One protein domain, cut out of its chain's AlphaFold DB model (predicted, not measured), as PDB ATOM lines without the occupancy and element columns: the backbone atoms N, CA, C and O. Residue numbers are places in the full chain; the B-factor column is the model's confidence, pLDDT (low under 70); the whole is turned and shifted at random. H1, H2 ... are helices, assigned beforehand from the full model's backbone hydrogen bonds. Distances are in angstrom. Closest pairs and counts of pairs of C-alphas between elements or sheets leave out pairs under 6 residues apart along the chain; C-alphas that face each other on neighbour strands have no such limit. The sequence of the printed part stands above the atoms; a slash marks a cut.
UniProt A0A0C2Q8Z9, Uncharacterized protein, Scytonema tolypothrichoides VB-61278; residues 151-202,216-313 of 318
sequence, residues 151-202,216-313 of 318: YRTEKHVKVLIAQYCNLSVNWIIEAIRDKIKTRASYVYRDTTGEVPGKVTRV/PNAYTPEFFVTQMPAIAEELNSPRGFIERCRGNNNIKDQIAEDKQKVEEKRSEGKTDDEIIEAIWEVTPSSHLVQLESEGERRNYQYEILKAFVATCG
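What this domain is: This is residues 151 to 202 and 216 to 313 of the 318 residues of an uncharacterized protein of Scytonema tolypothrichoides VB-61278 (UniProt A0A0C2Q8Z9). Two helical lobes are joined end to end along the longest axis: in one, H1, H3 and H4 lie around the long helix H2; in the other, H8 packs on H5, H6 and H7. The first residues of H2 come near H5, H6 and H8 where the lobes meet, and a long loop, residues 281 to 299, links H7 to H8. The printed part has 150 residues with eight named helices, H1 to H8 in order, and no named strand; its class is all helix, with mostly crossed packing. It is compact, with a radius of gyration of the C-alphas of 16.5 A and spans of 54 by 37 by 27 A.

How they stand to each other: Start with H1, residues 154 to 164, which touches residues 173 to 177 of H2, residues 170 to 192, at a steep tilt of 65 degrees; the closest C-alphas, of Ile 161 and Ile 173, are 6.4 A apart. H1 also touches H3, residues 221 to 226, closest at the C-alphas of Val 157 and Pro 221, 5.2 A. H3 and H4, residues 228 to 235, meet only through their link. H4 and H5, residues 238 to 246, only just touch, only at the corner, with 3 pairs of C-alphas within 8 A. Look next at H8, residues 300 to 312: it touches H5, with the C-alphas of Pro 238 and Ile 304 closest at 4.6 A. H8 touches H6, residues 252 to 267, closest at Lys 259 and Cys 312, whose C-alphas are 6.3 A apart. H8 touches H7, residues 272 to 280, closest at the C-alphas of Asp 272 and Val 309, 6.4 A. H2 is close to H6 but not clearly touching, with C-alphas 171 and 254 closest at 6.6 A; H1 and H8 are apart. In H1, H2, H3, H5, H6, H7 and H8 every O i to N i+4 pair is within hydrogen-bond range; in H4, 3 of 4 are.

Where its parts are: Find C-alpha 154 at (132.060, 186.745, 131.568), where H1 begins its 15.5 A. H2 runs 32.0 A from C-alpha 170 at (119.651, 182.189, 133.068). H6 measures 22.6 A, and H8 runs 18.6 A to C-alpha 312 at (108.366, 174.905, 145.592).

The domain as a whole: The C-alphas of Thr 192 and Gly 269, the two farthest apart, are 54.8 A from each other. Residues 203 to 215 are not printed; C-alphas 202 and 216 are 12.9 A apart across the cut. The link from H7 to H8 is long, and in it residues 289 to 290 pair antiparallel with 297 to 298. The model's pLDDT is under 70 at residues 151 to 152, 197 to 202, 216 to 218, 291 to 295 and 313.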
ATOM      1  N   TYR A 151     137.966 186.789 123.372       67.06
ATOM      2  CA  TYR A 151     137.156 185.724 123.976       67.06
ATOM      3  C   TYR A 151     137.127 185.668 125.526       67.06
ATOM      4  O   TYR A 151     136.379 184.885 126.101       67.06
ATOM      5  N   ARG A 152     137.814 186.546 126.268       69.75
ATOM      6  CA  ARG A 152     138.065 186.386 127.725       69.75
ATOM      7  C   ARG A 152     137.075 187.080 128.685       69.75
ATOM      8  O   ARG A 152     137.462 187.513 129.771       69.75
ATOM      9  N   THR A 153     135.798 187.206 128.310       74.31
ATOM     10  CA  THR A 153     134.782 187.935 129.106       74.31
ATOM     11  C   THR A 153     133.791 187.007 129.818       74.31
ATOM     12  O   THR A 153     133.544 185.886 129.375       74.31
ATOM     13  N   GLU A 154     133.132 187.496 130.882       77.06
ATOM     14  CA  GLU A 154     132.060 186.745 131.568       77.06
ATOM     15  C   GLU A 154     130.918 186.358 130.618       77.06
ATOM     16  O   GLU A 154     130.297 185.312 130.799       77.06
ATOM     17  N   LYS A 155     130.641 187.178 129.597       82.81
ATOM     18  CA  LYS A 155     129.616 186.886 128.589       82.81
ATOM     19  C   LYS A 155     129.983 185.644 127.776       82.81
ATOM     20  O   LYS A 155     129.123 184.799 127.558       82.81
ATOM     21  N   HIS A 156     131.243 185.513 127.370       85.31
ATOM     22  CA  HIS A 156     131.708 184.378 126.566       85.31
ATOM     23  C   HIS A 156     131.645 183.066 127.349       85.31
ATOM     24  O   HIS A 156     131.157 182.070 126.826       85.31
ATOM     25  N   VAL A 157     132.006 183.090 128.636       84.25
ATOM     26  CA  VAL A 157     131.857 181.919 129.518       84.25
ATOM     27  C   VAL A 157     130.391 181.477 129.616       84.25
ATOM     28  O   VAL A 157     130.109 180.290 129.492       84.25
ATOM     29  N   LYS A 158     129.438 182.410 129.773       87.75
ATOM     30  CA  LYS A 158     127.998 182.075 129.809       87.75
ATOM     31  C   LYS A 158     127.495 181.467 128.505       87.75
ATOM     32  O   LYS A 158     126.740 180.502 128.544       87.75
ATOM     33  N   VAL A 159     127.906 182.022 127.363       88.62
ATOM     34  CA  VAL A 159     127.538 181.475 126.049       88.62
ATOM     35  C   VAL A 159     128.084 180.057 125.900       88.62
ATOM     36  O   VAL A 159     127.358 179.179 125.436       88.62
ATOM     37  N   LEU A 160     129.318 179.806 126.348       86.75
ATOM     38  CA  LEU A 160     129.893 178.467 126.301       86.75
ATOM     39  C   LEU A 160     129.127 177.486 127.206       86.75
ATOM     40  O   LEU A 160     128.807 176.391 126.755       86.75
ATOM     41  N   ILE A 161     128.757 177.889 128.432       88.12
ATOM     42  CA  ILE A 161     127.895 177.092 129.331       88.12
ATOM     43  C   ILE A 161     126.592 176.707 128.637       88.12
ATOM     44  O   ILE A 161     126.230 175.530 128.609       88.12
ATOM     45  N   ALA A 162     125.901 177.701 128.077       89.88
ATOM     46  CA  ALA A 162     124.622 177.503 127.414       89.88
ATOM     47  C   ALA A 162     124.741 176.506 126.254       89.88
ATOM     48  O   ALA A 162     123.914 175.611 126.136       89.88
ATOM     49  N   GLN A 163     125.793 176.605 125.436       86.88
ATOM     50  CA  GLN A 163     125.991 175.708 124.296       86.88
ATOM     51  C   GLN A 163     126.426 174.293 124.700       86.88
ATOM     52  O   GLN A 163     125.891 173.327 124.164       86.88
ATOM     53  N   TYR A 164     127.379 174.151 125.627       82.88
ATOM     54  CA  TYR A 164     127.898 172.835 126.026       82.88
ATOM     55  C   TYR A 164     126.873 172.014 126.796       82.88
ATOM     56  O   TYR A 164     126.728 170.817 126.561       82.88
ATOM     57  N   CYS A 165     126.162 172.656 127.719       85.19
ATOM     58  CA  CYS A 165     125.175 171.990 128.556       85.19
ATOM     59  C   CYS A 165     123.751 172.089 127.984       85.19
ATOM     60  O   CYS A 165     122.821 171.639 128.646       85.19
ATOM     61  N   ASN A 166     123.588 172.678 126.790       90.06
ATOM     62  CA  ASN A 166     122.304 172.959 126.142       90.06
ATOM     63  C   ASN A 166     121.289 173.595 127.114       90.06
ATOM     64  O   ASN A 166     120.216 173.053 127.364       90.06
ATOM     65  N   LEU A 167     121.672 174.717 127.728       92.06
ATOM     66  CA  LEU A 167     120.885 175.418 128.747       92.06
ATOM     67  C   LEU A 167     120.348 176.744 128.205       92.06
ATOM     68  O   LEU A 167     121.062 177.475 127.522       92.06
ATOM     69  N   SER A 168     119.124 177.089 128.593       93.12
ATOM     70  CA  SER A 168     118.449 178.350 128.260       93.12
ATOM     71  C   SER A 168     118.024 179.157 129.493       93.12
ATOM     72  O   SER A 168     117.799 180.362 129.395       93.12
ATOM     73  N   VAL A 169     117.963 178.539 130.678       92.88
ATOM     74  CA  VAL A 169     117.536 179.213 131.911       92.88
ATOM     75  C   VAL A 169     118.700 179.966 132.559       92.88
ATOM     76  O   VAL A 169     119.671 179.374 133.039       92.88
ATOM     77  N   ASN A 170     118.576 181.295 132.625       91.00
ATOM     78  CA  ASN A 170     119.651 182.189 133.068       91.00
ATOM     79  C   ASN A 170     120.189 181.871 134.469       91.00
ATOM     80  O   ASN A 170     121.403 181.756 134.623       91.00
ATOM     81  N   TRP A 171     119.339 181.689 135.486       91.81
ATOM     82  CA  TRP A 171     119.830 181.456 136.852       91.81
ATOM     83  C   TRP A 171     120.608 180.134 136.985       91.81
ATOM     84  O   TRP A 171     121.543 180.058 137.783       91.81
ATOM     85  N   ILE A 172     120.287 179.120 136.166       92.81
ATOM     86  CA  ILE A 172     121.041 177.857 136.095       92.81
ATOM     87  C   ILE A 172     122.434 178.119 135.504       92.81
ATOM     88  O   ILE A 172     123.443 177.705 136.080       92.81
ATOM     89  N   ILE A 173     122.507 178.862 134.396       92.25
ATOM     90  CA  ILE A 173     123.770 179.241 133.741       92.25
ATOM     91  C   ILE A 173     124.651 180.071 134.692       92.25
ATOM     92  O   ILE A 173     125.847 179.805 134.834       92.25
ATOM     93  N   GLU A 174     124.064 181.053 135.382       90.62
ATOM     94  CA  GLU A 174     124.749 181.884 136.378       90.62
ATOM     95  C   GLU A 174     125.321 181.050 137.531       90.62
ATOM     96  O   GLU A 174     126.468 181.261 137.932       90.62
ATOM     97  N   ALA A 175     124.552 180.084 138.045       90.50
ATOM     98  CA  ALA A 175     124.988 179.213 139.130       90.50
ATOM     99  C   ALA A 175     126.199 178.353 138.738       90.50
ATOM    100  O   ALA A 175     127.171 178.268 139.497       90.50
ATOM    101  N   ILE A 176     126.176 177.758 137.539       89.62
ATOM    102  CA  ILE A 176     127.298 176.974 137.001       89.62
ATOM    103  C   ILE A 176     128.540 177.860 136.864       89.62
ATOM    104  O   ILE A 176     129.622 177.493 137.335       89.62
ATOM    105  N   ARG A 177     128.387 179.058 136.283       88.62
ATOM    106  CA  ARG A 177     129.485 180.025 136.148       88.62
ATOM    107  C   ARG A 177     130.098 180.367 137.505       88.62
ATOM    108  O   ARG A 177     131.318 180.311 137.653       88.62
ATOM    109  N   ASP A 178     129.276 180.728 138.488       87.06
ATOM    110  CA  ASP A 178     129.745 181.139 139.815       87.06
ATOM    111  C   ASP A 178     130.492 180.021 140.533       87.06
ATOM    112  O   ASP A 178     131.517 180.271 141.176       87.06
ATOM    113  N   LYS A 179     130.041 178.775 140.380       84.94
ATOM    114  CA  LYS A 179     130.724 177.612 140.946       84.94
ATOM    115  C   LYS A 179     132.115 177.418 140.346       84.94
ATOM    116  O   LYS A 179     133.074 177.205 141.088       84.94
ATOM    117  N   ILE A 180     132.238 177.521 139.027       82.56
ATOM    118  CA  ILE A 180     133.514 177.371 138.313       82.56
ATOM    119  C   ILE A 180     134.467 178.498 138.671       82.56
ATOM    120  O   ILE A 180     135.621 178.245 139.011       82.56
ATOM    121  N   LYS A 181     133.962 179.733 138.686       82.62
ATOM    122  CA  LYS A 181     134.707 180.904 139.146       82.62
ATOM    123  C   LYS A 181     135.195 180.706 140.579       82.62
ATOM    124  O   LYS A 181     136.352 180.963 140.883       82.62
ATOM    125  N   THR A 182     134.353 180.182 141.462       83.44
ATOM    126  CA  THR A 182     134.726 179.894 142.851       83.44
ATOM    127  C   THR A 182     135.826 178.831 142.933       83.44
ATOM    128  O   THR A 182     136.824 179.050 143.613       83.44
ATOM    129  N   ARG A 183     135.702 177.719 142.195       82.25
ATOM    130  CA  ARG A 183     136.735 176.669 142.129       82.25
ATOM    131  C   ARG A 183     138.070 177.211 141.628       82.25
ATOM    132  O   ARG A 183     139.083 177.006 142.288       82.25
ATOM    133  N   ALA A 184     138.065 177.951 140.521       79.31
ATOM    134  CA  ALA A 184     139.282 178.549 139.979       79.31
ATOM    135  C   ALA A 184     139.910 179.531 140.975       79.31
ATOM    136  O   ALA A 184     141.119 179.522 141.155       79.31
ATOM    137  N   SER A 185     139.088 180.323 141.677       80.69
ATOM    138  CA  SER A 185     139.561 181.236 142.727       80.69
ATOM    139  C   SER A 185     140.279 180.513 143.852       80.69
ATOM    140  O   SER A 185     141.334 180.974 144.271       80.69
ATOM    141  N   TYR A 186     139.702 179.417 144.355       82.25
ATOM    142  CA  TYR A 186     140.309 178.647 145.437       82.25
ATOM    143  C   TYR A 186     141.641 178.064 144.995       82.25
ATOM    144  O   TYR A 186     142.650 178.344 145.626       82.25
ATOM    145  N   VAL A 187     141.663 177.366 143.856       78.38
ATOM    146  CA  VAL A 187     142.898 176.772 143.338       78.38
ATOM    147  C   VAL A 187     143.951 177.852 143.089       78.38
ATOM    148  O   VAL A 187     145.070 177.722 143.560       78.38
ATOM    149  N   TYR A 188     143.593 178.945 142.415       79.69
ATOM    150  CA  TYR A 188     144.520 180.043 142.145       79.69
ATOM    151  C   TYR A 188     145.067 180.659 143.437       79.69
ATOM    152  O   TYR A 188     146.266 180.903 143.545       79.69
ATOM    153  N   ARG A 189     144.211 180.907 144.433       77.88
ATOM    154  CA  ARG A 189     144.624 181.499 145.710       77.88
ATOM    155  C   ARG A 189     145.507 180.557 146.515       77.88
ATOM    156  O   ARG A 189     146.496 181.013 147.080       77.88
ATOM    157  N   ASP A 190     145.174 179.274 146.548       76.00
ATOM    158  CA  ASP A 190     145.947 178.263 147.267       76.00
ATOM    159  C   ASP A 190     147.349 178.103 146.664       76.00
ATOM    160  O   ASP A 190     148.303 177.819 147.387       76.00
ATOM    161  N   THR A 191     147.503 178.334 145.356       71.81
ATOM    162  CA  THR A 191     148.789 178.170 144.669       71.81
ATOM    163  C   THR A 191     149.609 179.448 144.514       71.81
ATOM    164  O   THR A 191     150.835 179.359 144.439       71.81
ATOM    165  N   THR A 192     148.976 180.623 144.475       70.94
ATOM    166  CA  THR A 192     149.654 181.928 144.293       70.94
ATOM    167  C   THR A 192     149.718 182.769 145.566       70.94
ATOM    168  O   THR A 192     150.556 183.662 145.670       70.94
ATOM    169  N   GLY A 193     148.810 182.545 146.520       71.38
ATOM    170  CA  GLY A 193     148.546 183.464 147.632       71.38
ATOM    171  C   GLY A 193     147.780 184.735 147.233       71.38
ATOM    172  O   GLY A 193     147.517 185.584 148.083       71.38
ATOM    173  N   GLU A 194     147.398 184.883 145.962       71.88
ATOM    174  CA  GLU A 194     146.746 186.071 145.410       71.88
ATOM    175  C   GLU A 194     145.255 185.835 145.130       71.88
ATOM    176  O   GLU A 194     144.780 184.707 144.995       71.88
ATOM    177  N   VAL A 195     144.494 186.924 145.006       73.88
ATOM    178  CA  VAL A 195     143.136 186.869 144.454       73.88
ATOM    179  C   VAL A 195     143.258 187.039 142.937       73.88
ATOM    180  O   VAL A 195     143.883 188.012 142.507       73.88
ATOM    181  N   PRO A 196     142.692 186.138 142.115       71.00
ATOM    182  CA  PRO A 196     142.699 186.316 140.664       71.00
ATOM    183  C   PRO A 196     142.009 187.631 140.282       71.00
ATOM    184  O   PRO A 196     141.079 188.087 140.958       71.00
ATOM    185  N   GLY A 197     142.468 188.249 139.193       63.41
ATOM    186  CA  GLY A 197     141.906 189.501 138.697       63.41
ATOM    187  C   GLY A 197     140.392 189.422 138.539       63.41
ATOM    188  O   GLY A 197     139.838 188.389 138.152       63.41
ATOM    189  N   LYS A 198     139.689 190.526 138.826       56.69
ATOM    190  CA  LYS A 198     138.282 190.629 138.425       56.69
ATOM    191  C   LYS A 198     138.235 190.458 136.910       56.69
ATOM    192  O   LYS A 198     139.049 191.070 136.226       56.69
ATOM    193  N   VAL A 199     137.273 189.685 136.399       52.81
ATOM    194  CA  VAL A 199     136.972 189.701 134.964       52.81
ATOM    195  C   VAL A 199     136.660 191.146 134.623       52.81
ATOM    196  O   VAL A 199     135.626 191.677 135.039       52.81
ATOM    197  N   THR A 200     137.596 191.827 133.971       43.09
ATOM    198  CA  THR A 200     137.397 193.214 133.593       43.09
ATOM    199  C   THR A 200     136.212 193.186 132.640       43.09
ATOM    200  O   THR A 200     136.289 192.610 131.554       43.09
ATOM    201  N   ARG A 201     135.075 193.772 133.045       39.91
ATOM    202  CA  ARG A 201     134.141 194.296 132.046       39.91
ATOM    203  C   ARG A 201     135.025 195.171 131.181       39.91
ATOM    204  O   ARG A 201     135.631 196.086 131.734       39.91
ATOM    205  N   VAL A 202     135.188 194.828 129.906       38.59
ATOM    206  CA  VAL A 202     135.872 195.692 128.948       38.59
ATOM    207  C   VAL A 202     135.114 197.010 129.019       38.59
ATOM    208  O   VAL A 202     133.993 197.130 128.530       38.59
ATOM    209  N   PRO A 216     145.868 189.436 134.756       53.31
ATOM    210  CA  PRO A 216     145.412 188.473 133.774       53.31
ATOM    211  C   PRO A 216     144.269 187.663 134.380       53.31
ATOM    212  O   PRO A 216     144.348 187.153 135.500       53.31
ATOM    213  N   ASN A 217     143.148 187.661 133.665       62.03
ATOM    214  CA  ASN A 217     141.931 187.004 134.093       62.03
ATOM    215  C   ASN A 217     142.139 185.485 134.002       62.03
ATOM    216  O   ASN A 217     142.205 184.944 132.902       62.03
ATOM    217  N   ALA A 218     142.196 184.794 135.141       67.75
ATOM    218  CA  ALA A 218     142.276 183.332 135.172       67.75
ATOM    219  C   ALA A 218     140.975 182.655 134.680       67.75
ATOM    220  O   ALA A 218     140.985 181.483 134.311       67.75
ATOM    221  N   TYR A 219     139.858 183.391 134.654       77.38
ATOM    222  CA  TYR A 219     138.534 182.905 134.270       77.38
ATOM    223  C   TYR A 219     138.276 183.111 132.770       77.38
ATOM    224  O   TYR A 219     137.605 184.065 132.361       77.38
ATOM    225  N   THR A 220     138.800 182.209 131.942       76.38
ATOM    226  CA  THR A 220     138.609 182.228 130.482       76.38
ATOM    227  C   THR A 220     137.719 181.069 130.008       76.38
ATOM    228  O   THR A 220     137.522 180.101 130.754       76.38
ATOM    229  N   PRO A 221     137.147 181.133 128.789       77.81
ATOM    230  CA  PRO A 221     136.471 179.992 128.170       77.81
ATOM    231  C   PRO A 221     137.317 178.710 128.140       77.81
ATOM    232  O   PRO A 221     136.782 177.637 128.390       77.81
ATOM    233  N   GLU A 222     138.629 178.804 127.927       75.94
ATOM    234  CA  GLU A 222     139.554 177.661 127.943       75.94
ATOM    235  C   GLU A 222     139.577 176.998 129.314       75.94
ATOM    236  O   GLU A 222     139.445 175.781 129.428       75.94
ATOM    237  N   PHE A 223     139.688 177.804 130.374       78.31
ATOM    238  CA  PHE A 223     139.608 177.281 131.728       78.31
ATOM    239  C   PHE A 223     138.257 176.604 131.966       78.31
ATOM    240  O   PHE A 223     138.203 175.506 132.516       78.31
ATOM    241  N   PHE A 224     137.165 177.226 131.522       80.94
ATOM    242  CA  PHE A 224     135.832 176.652 131.655       80.94
ATOM    243  C   PHE A 224     135.738 175.269 130.999       80.94
ATOM    244  O   PHE A 224     135.273 174.337 131.651       80.94
ATOM    245  N   VAL A 225     136.248 175.105 129.777       80.50
ATOM    246  CA  VAL A 225     136.274 173.815 129.072       80.50
ATOM    247  C   VAL A 225     136.920 172.714 129.930       80.50
ATOM    248  O   VAL A 225     136.370 171.623 130.056       80.50
ATOM    249  N   THR A 226     138.028 172.996 130.624       79.56
ATOM    250  CA  THR A 226     138.676 171.988 131.494       79.56
ATOM    251  C   THR A 226     137.836 171.556 132.697       79.56
ATOM    252  O   THR A 226     138.099 170.512 133.303       79.56
ATOM    253  N   GLN A 227     136.837 172.361 133.068       83.69
ATOM    254  CA  GLN A 227     135.943 172.109 134.192       83.69
ATOM    255  C   GLN A 227     134.694 171.315 133.796       83.69
ATOM    256  O   GLN A 227     133.910 170.989 134.686       83.69
ATOM    257  N   MET A 228     134.519 170.944 132.519       77.38
ATOM    258  CA  MET A 228     133.317 170.243 132.033       77.38
ATOM    259  C   MET A 228     132.955 169.000 132.852       77.38
ATOM    260  O   MET A 228     131.797 168.894 133.259       77.38
ATOM    261  N   PRO A 229     133.893 168.094 133.197       78.44
ATOM    262  CA  PRO A 229     133.553 166.913 133.994       78.44
ATOM    263  C   PRO A 229     132.975 167.281 135.361       78.44
ATOM    264  O   PRO A 229     132.023 166.675 135.842       78.44
ATOM    265  N   ALA A 230     133.531 168.329 135.965       80.31
ATOM    266  CA  ALA A 230     133.139 168.790 137.282       80.31
ATOM    267  C   ALA A 230     131.802 169.552 137.255       80.31
ATOM    268  O   ALA A 230     131.208 169.744 138.311       80.31
ATOM    269  N   ILE A 231     131.347 170.008 136.082       81.88
ATOM    270  CA  ILE A 231     129.991 170.527 135.855       81.88
ATOM    271  C   ILE A 231     129.024 169.372 135.643       81.88
ATOM    272  O   ILE A 231     127.967 169.363 136.259       81.88
ATOM    273  N   ALA A 232     129.378 168.392 134.809       80.38
ATOM    274  CA  ALA A 232     128.535 167.229 134.552       80.38
ATOM    275  C   ALA A 232     128.180 166.494 135.857       80.38
ATOM    276  O   ALA A 232     127.016 166.184 136.094       80.38
ATOM    277  N   GLU A 233     129.156 166.314 136.753       82.19
ATOM    278  CA  GLU A 233     128.931 165.758 138.093       82.19
ATOM    279  C   GLU A 233     127.940 166.592 138.925       82.19
ATOM    280  O   GLU A 233     127.074 166.046 139.607       82.19
ATOM    281  N   GLU A 234     128.019 167.921 138.847       80.94
ATOM    282  CA  GLU A 234     127.105 168.815 139.565       80.94
ATOM    283  C   GLU A 234     125.680 168.725 139.007       80.94
ATOM    284  O   GLU A 234     124.718 168.675 139.776       80.94
ATOM    285  N   LEU A 235     125.549 168.665 137.679       85.06
ATOM    286  CA  LEU A 235     124.269 168.526 136.986       85.06
ATOM    287  C   LEU A 235     123.634 167.144 137.202       85.06
ATOM    288  O   LEU A 235     122.413 167.024 137.159       85.06
ATOM    289  N   ASN A 236     124.433 166.123 137.530       85.44
ATOM    290  CA  ASN A 236     123.945 164.798 137.919       85.44
ATOM    291  C   ASN A 236     123.236 164.779 139.289       85.44
ATOM    292  O   ASN A 236     122.626 163.768 139.639       85.44
ATOM    293  N   SER A 237     123.265 165.876 140.062       89.75
ATOM    294  CA  SER A 237     122.532 166.013 141.330       89.75
ATOM    295  C   SER A 237     121.589 167.232 141.333       89.75
ATOM    296  O   SER A 237     121.878 168.239 141.989       89.75
ATOM    297  N   PRO A 238     120.418 167.150 140.665       90.94
ATOM    298  CA  PRO A 238     119.472 168.264 140.542       90.94
ATOM    299  C   PRO A 238     119.064 168.914 141.872       90.94
ATOM    300  O   PRO A 238     119.081 170.136 142.010       90.94
ATOM    301  N   ARG A 239     118.739 168.106 142.894       88.25
ATOM    302  CA  ARG A 239     118.342 168.616 144.220       88.25
ATOM    303  C   ARG A 239     119.487 169.339 144.923       88.25
ATOM    304  O   ARG A 239     119.304 170.467 145.376       88.25
ATOM    305  N   GLY A 240     120.669 168.722 144.957       86.75
ATOM    306  CA  GLY A 240     121.848 169.335 145.562       86.75
ATOM    307  C   GLY A 240     122.244 170.628 144.847       86.75
ATOM    308  O   GLY A 240     122.650 171.594 145.493       86.75
ATOM    309  N   PHE A 241     122.087 170.678 143.522       90.06
ATOM    310  CA  PHE A 241     122.322 171.883 142.732       90.06
ATOM    311  C   PHE A 241     121.396 173.032 143.157       90.06
ATOM    312  O   PHE A 241     121.874 174.133 143.430       90.06
ATOM    313  N   ILE A 242     120.091 172.781 143.301       88.94
ATOM    314  CA  ILE A 242     119.112 173.800 143.725       88.94
ATOM    315  C   ILE A 242     119.407 174.328 145.129       88.94
ATOM    316  O   ILE A 242     119.358 175.538 145.353       88.94
ATOM    317  N   GLU A 243     119.716 173.446 146.079       86.88
ATOM    318  CA  GLU A 243     120.051 173.846 147.451       86.88
ATOM    319  C   GLU A 243     121.251 174.798 147.477       86.88
ATOM    320  O   GLU A 243     121.211 175.827 148.155       86.88
ATOM    321  N   ARG A 244     122.276 174.520 146.663       84.50
ATOM    322  CA  ARG A 244     123.418 175.427 146.487       84.50
ATOM    323  C   ARG A 244     123.007 176.755 145.853       84.50
ATOM    324  O   ARG A 244     123.467 177.804 146.302       84.50
ATOM    325  N   CYS A 245     122.133 176.730 144.849       86.62
ATOM    326  CA  CYS A 245     121.658 177.939 144.172       86.62
ATOM    327  C   CYS A 245     120.902 178.881 145.119       86.62
ATOM    328  O   CYS A 245     121.102 180.090 145.062       86.62
ATOM    329  N   ARG A 246     120.093 178.340 146.041       81.50
ATOM    330  CA  ARG A 246     119.362 179.133 147.049       81.50
ATOM    331  C   ARG A 246     120.281 179.910 147.994       81.50
ATOM    332  O   ARG A 246     119.893 180.967 148.479       81.50
ATOM    333  N   GLY A 247     121.492 179.408 148.240       78.25
ATOM    334  CA  GLY A 247     122.513 180.100 149.028       78.25
ATOM    335  C   GLY A 247     123.283 181.182 148.259       78.25
ATOM    336  O   GLY A 247     124.097 181.882 148.860       78.25
ATOM    337  N   ASN A 248     123.068 181.328 146.946       82.81
ATOM    338  CA  ASN A 248     123.800 182.281 146.117       82.81
ATOM    339  C   ASN A 248     123.057 183.625 146.002       82.81
ATOM    340  O   ASN A 248     122.027 183.749 145.336       82.81
ATOM    341  N   ASN A 249     123.646 184.667 146.595       82.06
ATOM    342  CA  ASN A 249     123.098 186.024 146.600       82.06
ATOM    343  C   ASN A 249     122.909 186.642 145.206       82.06
ATOM    344  O   ASN A 249     122.065 187.521 145.066       82.06
ATOM    345  N   ASN A 250     123.661 186.200 144.193       80.12
ATOM    346  CA  ASN A 250     123.606 186.773 142.842       80.12
ATOM    347  C   ASN A 250     122.363 186.344 142.050       80.12
ATOM    348  O   ASN A 250     122.020 186.991 141.064       80.12
ATOM    349  N   ILE A 251     121.716 185.247 142.449       88.19
ATOM    350  CA  ILE A 251     120.587 184.652 141.714       88.19
ATOM    351  C   ILE A 251     119.343 184.450 142.580       88.19
ATOM    352  O   ILE A 251     118.320 183.986 142.082       88.19
ATOM    353  N   LYS A 252     119.403 184.820 143.865       87.25
ATOM    354  CA  LYS A 252     118.293 184.666 144.814       87.25
ATOM    355  C   LYS A 252     117.000 185.339 144.330       87.25
ATOM    356  O   LYS A 252     115.930 184.768 144.505       87.25
ATOM    357  N   ASP A 253     117.109 186.509 143.696       88.50
ATOM    358  CA  ASP A 253     115.949 187.296 143.265       88.50
ATOM    359  C   ASP A 253     115.269 186.628 142.059       88.50
ATOM    360  O   ASP A 253     114.051 186.487 142.045       88.50
ATOM    361  N   GLN A 254     116.057 186.105 141.110       90.12
ATOM    362  CA  GLN A 254     115.547 185.325 139.972       90.12
ATOM    363  C   GLN A 254     114.863 184.035 140.442       90.12
ATOM    364  O   GLN A 254     113.787 183.693 139.967       90.12
ATOM    365  N   ILE A 255     115.457 183.339 141.418       90.81
ATOM    366  CA  ILE A 255     114.865 182.135 142.018       90.81
ATOM    367  C   ILE A 255     113.541 182.454 142.723       90.81
ATOM    368  O   ILE A 255     112.603 181.660 142.646       90.81
ATOM    369  N   ALA A 256     113.456 183.584 143.427       90.56
ATOM    370  CA  ALA A 256     112.235 184.004 144.109       90.56
ATOM    371  C   ALA A 256     111.117 184.351 143.113       90.56
ATOM    372  O   ALA A 256     109.983 183.913 143.300       90.56
ATOM    373  N   GLU A 257     111.448 185.072 142.040       92.50
ATOM    374  CA  GLU A 257     110.515 185.398 140.957       92.50
ATOM    375  C   GLU A 257     109.978 184.128 140.279       92.50
ATOM    376  O   GLU A 257     108.769 183.943 140.138       92.50
ATOM    377  N   ASP A 258     110.867 183.206 139.916       93.38
ATOM    378  CA  ASP A 258     110.483 181.949 139.278       93.38
ATOM    379  C   ASP A 258     109.675 181.046 140.218       93.38
ATOM    380  O   ASP A 258     108.738 180.375 139.784       93.38
ATOM    381  N   LYS A 259     109.966 181.066 141.523       93.62
ATOM    382  CA  LYS A 259     109.152 180.372 142.525       93.62
ATOM    383  C   LYS A 259     107.716 180.906 142.553       93.62
ATOM    384  O   LYS A 259     106.786 180.103 142.601       93.62
ATOM    385  N   GLN A 260     107.531 182.223 142.487       94.06
ATOM    386  CA  GLN A 260     106.199 182.826 142.443       94.06
ATOM    387  C   GLN A 260     105.423 182.371 141.196       94.06
ATOM    388  O   GLN A 260     104.281 181.929 141.316       94.06
ATOM    389  N   LYS A 261     106.060 182.369 140.016       95.31
ATOM    390  CA  LYS A 261     105.445 181.866 138.770       95.31
ATOM    391  C   LYS A 261     105.002 180.404 138.899       95.31
ATOM    392  O   LYS A 261     103.931 180.033 138.418       95.31
ATOM    393  N   VAL A 262     105.804 179.568 139.563       95.50
ATOM    394  CA  VAL A 262     105.459 178.161 139.830       95.50
ATOM    395  C   VAL A 262     104.237 178.047 140.739       95.50
ATOM    396  O   VAL A 262     103.352 177.242 140.460       95.50
ATOM    397  N   GLU A 263     104.170 178.829 141.818       94.06
ATOM    398  CA  GLU A 263     103.033 178.830 142.748       94.06
ATOM    399  C   GLU A 263     101.736 179.280 142.054       94.06
ATOM    400  O   GLU A 263     100.704 178.618 142.196       94.06
ATOM    401  N   GLU A 264     101.803 180.327 141.229       94.75
ATOM    402  CA  GLU A 264     100.687 180.804 140.405       94.75
ATOM    403  C   GLU A 264     100.188 179.703 139.458       94.75
ATOM    404  O   GLU A 264      99.018 179.320 139.503       94.75
ATOM    405  N   LYS A 265     101.082 179.101 138.666       94.38
ATOM    406  CA  LYS A 265     100.720 178.035 137.716       94.38
ATOM    407  C   LYS A 265     100.201 176.776 138.409       94.38
ATOM    408  O   LYS A 265      99.307 176.110 137.890       94.38
ATOM    409  N   ARG A 266     100.710 176.461 139.598       93.12
ATOM    410  CA  ARG A 266     100.209 175.345 140.405       93.12
ATOM    411  C   ARG A 266      98.803 175.625 140.941       93.12
ATOM    412  O   ARG A 266      97.989 174.705 140.983       93.12
ATOM    413  N   SER A 267      98.491 176.871 141.302       92.88
ATOM    414  CA  SER A 267      97.133 177.274 141.704       92.88
ATOM    415  C   SER A 267      96.115 177.182 140.556       92.88
ATOM    416  O   SER A 267      94.944 176.907 140.804       92.88
ATOM    417  N   GLU A 268      96.575 177.296 139.302       94.38
ATOM    418  CA  GLU A 268      95.786 177.018 138.089       94.38
ATOM    419  C   GLU A 268      95.524 175.509 137.870       94.38
ATOM    420  O   GLU A 268      94.843 175.138 136.918       94.38
ATOM    421  N   GLY A 269      96.054 174.625 138.727       92.00
ATOM    422  CA  GLY A 269      95.874 173.172 138.633       92.00
ATOM    423  C   GLY A 269      96.810 172.471 137.644       92.00
ATOM    424  O   GLY A 269      96.591 171.300 137.342       92.00
ATOM    425  N   LYS A 270      97.847 173.161 137.150       94.50
ATOM    426  CA  LYS A 270      98.811 172.592 136.198       94.50
ATOM    427  C   LYS A 270      99.721 171.554 136.850       94.50
ATOM    428  O   LYS A 270     100.136 171.694 138.005       94.50
ATOM    429  N   THR A 271     100.054 170.522 136.085       94.56
ATOM    430  CA  THR A 271     101.051 169.511 136.447       94.56
ATOM    431  C   THR A 271     102.466 170.090 136.410       94.56
ATOM    432  O   THR A 271     102.711 171.119 135.784       94.56
ATOM    433  N   ASP A 272     103.420 169.423 137.064       94.81
ATOM    434  CA  ASP A 272     104.813 169.885 137.088       94.81
ATOM    435  C   ASP A 272     105.396 170.051 135.668       94.81
ATOM    436  O   ASP A 272     106.097 171.025 135.421       94.81
ATOM    437  N   ASP A 273     105.063 169.167 134.722       95.75
ATOM    438  CA  ASP A 273     105.565 169.244 133.341       95.75
ATOM    439  C   ASP A 273     104.983 170.443 132.580       95.75
ATOM    440  O   ASP A 273     105.722 171.188 131.941       95.75
ATOM    441  N   GLU A 274     103.677 170.691 132.720       95.75
ATOM    442  CA  GLU A 274     103.009 171.855 132.120       95.75
ATOM    443  C   GLU A 274     103.501 173.177 132.716       95.75
ATOM    444  O   GLU A 274     103.559 174.191 132.022       95.75
ATOM    445  N   ILE A 275     103.848 173.189 134.009       96.62
ATOM    446  CA  ILE A 275     104.477 174.343 134.658       96.62
ATOM    447  C   ILE A 275     105.846 174.605 134.026       96.62
ATOM    448  O   ILE A 275     106.154 175.752 133.698       96.62
ATOM    449  N   ILE A 276     106.657 173.557 133.847       96.75
ATOM    450  CA  ILE A 276     108.009 173.690 133.301       96.75
ATOM    451  C   ILE A 276     107.971 174.216 131.862       96.75
ATOM    452  O   ILE A 276     108.690 175.163 131.531       96.75
ATOM    453  N   GLU A 277     107.103 173.651 131.027       96.81
ATOM    454  CA  GLU A 277     106.925 174.092 129.646       96.81
ATOM    455  C   GLU A 277     106.382 175.528 129.575       96.81
ATOM    456  O   GLU A 277     106.885 176.337 128.804       96.81
ATOM    457  N   ALA A 278     105.417 175.894 130.424       96.25
ATOM    458  CA  ALA A 278     104.808 177.225 130.388       96.25
ATOM    459  C   ALA A 278     105.727 178.361 130.867       96.25
ATOM    460  O   ALA A 278     105.540 179.499 130.440       96.25
ATOM    461  N   ILE A 279     106.652 178.091 131.795       95.75
ATOM    462  CA  ILE A 279     107.537 179.125 132.357       95.75
ATOM    463  C   ILE A 279     108.851 179.217 131.577       95.75
ATOM    464  O   ILE A 279     109.340 180.324 131.353       95.75
ATOM    465  N   TRP A 280     109.431 178.080 131.182       96.44
ATOM    466  CA  TRP A 280     110.781 178.036 130.608       96.44
ATOM    467  C   TRP A 280     110.847 177.437 129.199       96.44
ATOM    468  O   TRP A 280     111.944 177.335 128.658       96.44
ATOM    469  N   GLU A 281     109.717 177.029 128.610       95.69
ATOM    470  CA  GLU A 281     109.658 176.398 127.279       95.69
ATOM    471  C   GLU A 281     110.513 175.116 127.193       95.69
ATOM    472  O   GLU A 281     111.082 174.769 126.156       95.69
ATOM    473  N   VAL A 282     110.621 174.392 128.315       95.88
ATOM    474  CA  VAL A 282     111.400 173.153 128.421       95.88
ATOM    475  C   VAL A 282     110.474 171.946 128.511       95.88
ATOM    476  O   VAL A 282     109.700 171.796 129.448       95.88
ATOM    477  N   THR A 283     110.629 171.019 127.576       93.81
ATOM    478  CA  THR A 283     110.043 169.671 127.613       93.81
ATOM    479  C   THR A 283     111.103 168.621 127.983       93.81
ATOM    480  O   THR A 283     112.302 168.905 127.837       93.81
ATOM    481  N   PRO A 284     110.715 167.382 128.359       92.12
ATOM    482  CA  PRO A 284     111.656 166.286 128.618       92.12
ATOM    483  C   PRO A 284     112.675 166.046 127.490       92.12
ATOM    484  O   PRO A 284     113.806 165.646 127.755       92.12
ATOM    485  N   SER A 285     112.319 166.351 126.238       91.88
ATOM    486  CA  SER A 285     113.152 166.125 125.049       91.88
ATOM    487  C   SER A 285     113.797 167.386 124.446       91.88
ATOM    488  O   SER A 285     114.628 167.256 123.551       91.88
ATOM    489  N   SER A 286     113.453 168.591 124.913       85.62
ATOM    490  CA  SER A 286     113.829 169.871 124.269       85.62
ATOM    491  C   SER A 286     115.294 170.315 124.412       85.62
ATOM    492  O   SER A 286     115.736 171.160 123.643       85.62
ATOM    493  N   HIS A 287     116.065 169.772 125.356       91.31
ATOM    494  CA  HIS A 287     117.417 170.257 125.682       91.31
ATOM    495  C   HIS A 287     118.381 169.094 125.970       91.31
ATOM    496  O   HIS A 287     119.094 169.054 126.970       91.31
ATOM    497  N   LEU A 288     118.348 168.077 125.109       90.19
ATOM    498  CA  LEU A 288     119.161 166.874 125.268       90.19
ATOM    499  C   LEU A 288     120.652 167.159 125.020       90.19
ATOM    500  O   LEU A 288     121.012 167.804 124.036       90.19
ATOM    501  N   VAL A 289     121.504 166.623 125.893       85.19
ATOM    502  CA  VAL A 289     122.969 166.648 125.812       85.19
ATOM    503  C   VAL A 289     123.474 165.212 125.740       85.19
ATOM    504  O   VAL A 289     122.990 164.342 126.464       85.19
ATOM    505  N   GLN A 290     124.451 164.966 124.871       78.06
ATOM    506  CA  GLN A 290     125.168 163.699 124.788       78.06
ATOM    507  C   GLN A 290     126.587 163.921 125.314       78.06
ATOM    508  O   GLN A 290     127.331 164.711 124.736       78.06
ATOM    509  N   LEU A 291     126.956 163.255 126.410       64.62
ATOM    510  CA  LEU A 291     128.348 163.207 126.856       64.62
ATOM    511  C   LEU A 291     129.062 162.081 126.101       64.62
ATOM    512  O   LEU A 291     128.508 161.000 125.925       64.62
ATOM    513  N   GLU A 292     130.280 162.346 125.629       54.94
ATOM    514  CA  GLU A 292     130.988 161.528 124.628       54.94
ATOM    515  C   GLU A 292     131.225 160.052 125.015       54.94
ATOM    516  O   GLU A 292     131.560 159.246 124.150       54.94
ATOM    517  N   SER A 293     131.027 159.668 126.279       52.19
ATOM    518  CA  SER A 293     131.290 158.315 126.787       52.19
ATOM    519  C   SER A 293     130.052 157.454 127.049       52.19
ATOM    520  O   SER A 293     130.195 156.253 127.269       52.19
ATOM    521  N   GLU A 294     128.843 158.014 127.028       52.25
ATOM    522  CA  GLU A 294     127.615 157.290 127.365       52.25
ATOM    523  C   GLU A 294     126.583 157.594 126.281       52.25
ATOM    524  O   GLU A 294     126.178 158.736 126.097       52.25
ATOM    525  N   GLY A 295     126.152 156.595 125.508       58.72
ATOM    526  CA  GLY A 295     125.171 156.783 124.427       58.72
ATOM    527  C   GLY A 295     123.798 157.320 124.876       58.72
ATOM    528  O   GLY A 295     122.912 157.485 124.038       58.72
ATOM    529  N   GLU A 296     123.605 157.591 126.168       70.00
ATOM    530  CA  GLU A 296     122.395 158.175 126.731       70.00
ATOM    531  C   GLU A 296     122.391 159.701 126.601       70.00
ATOM    532  O   GLU A 296     123.296 160.414 127.034       70.00
ATOM    533  N   ARG A 297     121.311 160.217 126.015       82.88
ATOM    534  CA  ARG A 297     121.034 161.651 125.974       82.88
ATOM    535  C   ARG A 297     120.295 162.054 127.241       82.88
ATOM    536  O   ARG A 297     119.223 161.515 127.512       82.88
ATOM    537  N   ARG A 298     120.818 163.035 127.974       85.94
ATOM    538  CA  ARG A 298     120.191 163.556 129.199       85.94
ATOM    539  C   ARG A 298     119.760 165.002 129.038       85.94
ATOM    540  O   ARG A 298     120.407 165.775 128.340       85.94
ATOM    541  N   ASN A 299     118.665 165.369 129.694       92.00
ATOM    542  CA  ASN A 299     118.164 166.740 129.734       92.00
ATOM    543  C   ASN A 299     118.375 167.313 131.141       92.00
ATOM    544  O   ASN A 299     117.463 167.319 131.970       92.00
ATOM    545  N   TYR A 300     119.601 167.772 131.411       90.38
ATOM    546  CA  TYR A 300     119.984 168.316 132.718       90.38
ATOM    547  C   TYR A 300     119.077 169.466 133.158       90.38
ATOM    548  O   TYR A 300     118.692 169.541 134.324       90.38
ATOM    549  N   GLN A 301     118.702 170.343 132.220       93.19
ATOM    550  CA  GLN A 301     117.839 171.483 132.505       93.19
ATOM    551  C   GLN A 301     116.466 171.031 133.000       93.19
ATOM    552  O   GLN A 301     116.013 171.496 134.042       93.19
ATOM    553  N   TYR A 302     115.824 170.101 132.294       95.31
ATOM    554  CA  TYR A 302     114.522 169.577 132.697       95.31
ATOM    555  C   TYR A 302     114.595 168.854 134.052       95.31
ATOM    556  O   TYR A 302     113.741 169.082 134.905       95.31
ATOM    557  N   GLU A 303     115.631 168.046 134.305       94.25
ATOM    558  CA  GLU A 303     115.809 167.377 135.603       94.25
ATOM    559  C   GLU A 303     115.963 168.382 136.763       94.25
ATOM    560  O   GLU A 303     115.355 168.209 137.826       94.25
ATOM    561  N   ILE A 304     116.722 169.464 136.550       94.88
ATOM    562  CA  ILE A 304     116.865 170.575 137.506       94.88
ATOM    563  C   ILE A 304     115.531 171.286 137.718       94.88
ATOM    564  O   ILE A 304     115.117 171.468 138.862       94.88
ATOM    565  N   LEU A 305     114.827 171.657 136.650       95.69
ATOM    566  CA  LEU A 305     113.547 172.361 136.750       95.69
ATOM    567  C   LEU A 305     112.479 171.504 137.434       95.69
ATOM    568  O   LEU A 305     111.746 172.002 138.285       95.69
ATOM    569  N   LYS A 306     112.447 170.197 137.166       95.38
ATOM    570  CA  LYS A 306     111.553 169.254 137.845       95.38
ATOM    571  C   LYS A 306     111.820 169.185 139.343       95.38
ATOM    572  O   LYS A 306     110.890 169.268 140.147       95.38
ATOM    573  N   ALA A 307     113.087 169.094 139.741       94.25
ATOM    574  CA  ALA A 307     113.452 169.164 141.150       94.25
ATOM    575  C   ALA A 307     113.089 170.532 141.763       94.25
ATOM    576  O   ALA A 307     112.587 170.584 142.886       94.25
ATOM    577  N   PHE A 308     113.268 171.631 141.026       94.62
ATOM    578  CA  PHE A 308     112.944 172.980 141.487       94.62
ATOM    579  C   PHE A 308     111.444 173.137 141.745       94.62
ATOM    580  O   PHE A 308     111.045 173.486 142.860       94.62
ATOM    581  N   VAL A 309     110.612 172.775 140.771       94.75
ATOM    582  CA  VAL A 309     109.147 172.821 140.856       94.75
ATOM    583  C   VAL A 309     108.622 171.959 142.008       94.75
ATOM    584  O   VAL A 309     107.764 172.418 142.768       94.75
ATOM    585  N   ALA A 310     109.188 170.763 142.213       91.00
ATOM    586  CA  ALA A 310     108.841 169.898 143.340       91.00
ATOM    587  C   ALA A 310     109.168 170.550 144.697       91.00
ATOM    588  O   ALA A 310     108.367 170.495 145.632       91.00
ATOM    589  N   THR A 311     110.320 171.221 144.812       88.44
ATOM    590  CA  THR A 311     110.726 171.898 146.060       88.44
ATOM    591  C   THR A 311     109.945 173.178 146.364       88.44
ATOM    592  O   THR A 311     109.970 173.638 147.505       88.44
ATOM    593  N   CYS A 312     109.256 173.761 145.380       85.44
ATOM    594  CA  CYS A 312     108.366 174.905 145.592       85.44
ATOM    595  C   CYS A 312     107.009 174.475 146.179       85.44
ATOM    596  O   CYS A 312     106.318 175.285 146.783       85.44
ATOM    597  N   GLY A 313     106.648 173.193 146.052       63.88
ATOM    598  CA  GLY A 313     105.330 172.661 146.408       63.88
ATOM    599  C   GLY A 313     105.113 172.269 147.872       63.88
ATOM    600  O   GLY A 313     104.051 171.737 148.179       63.88
TER     601      GLY A 313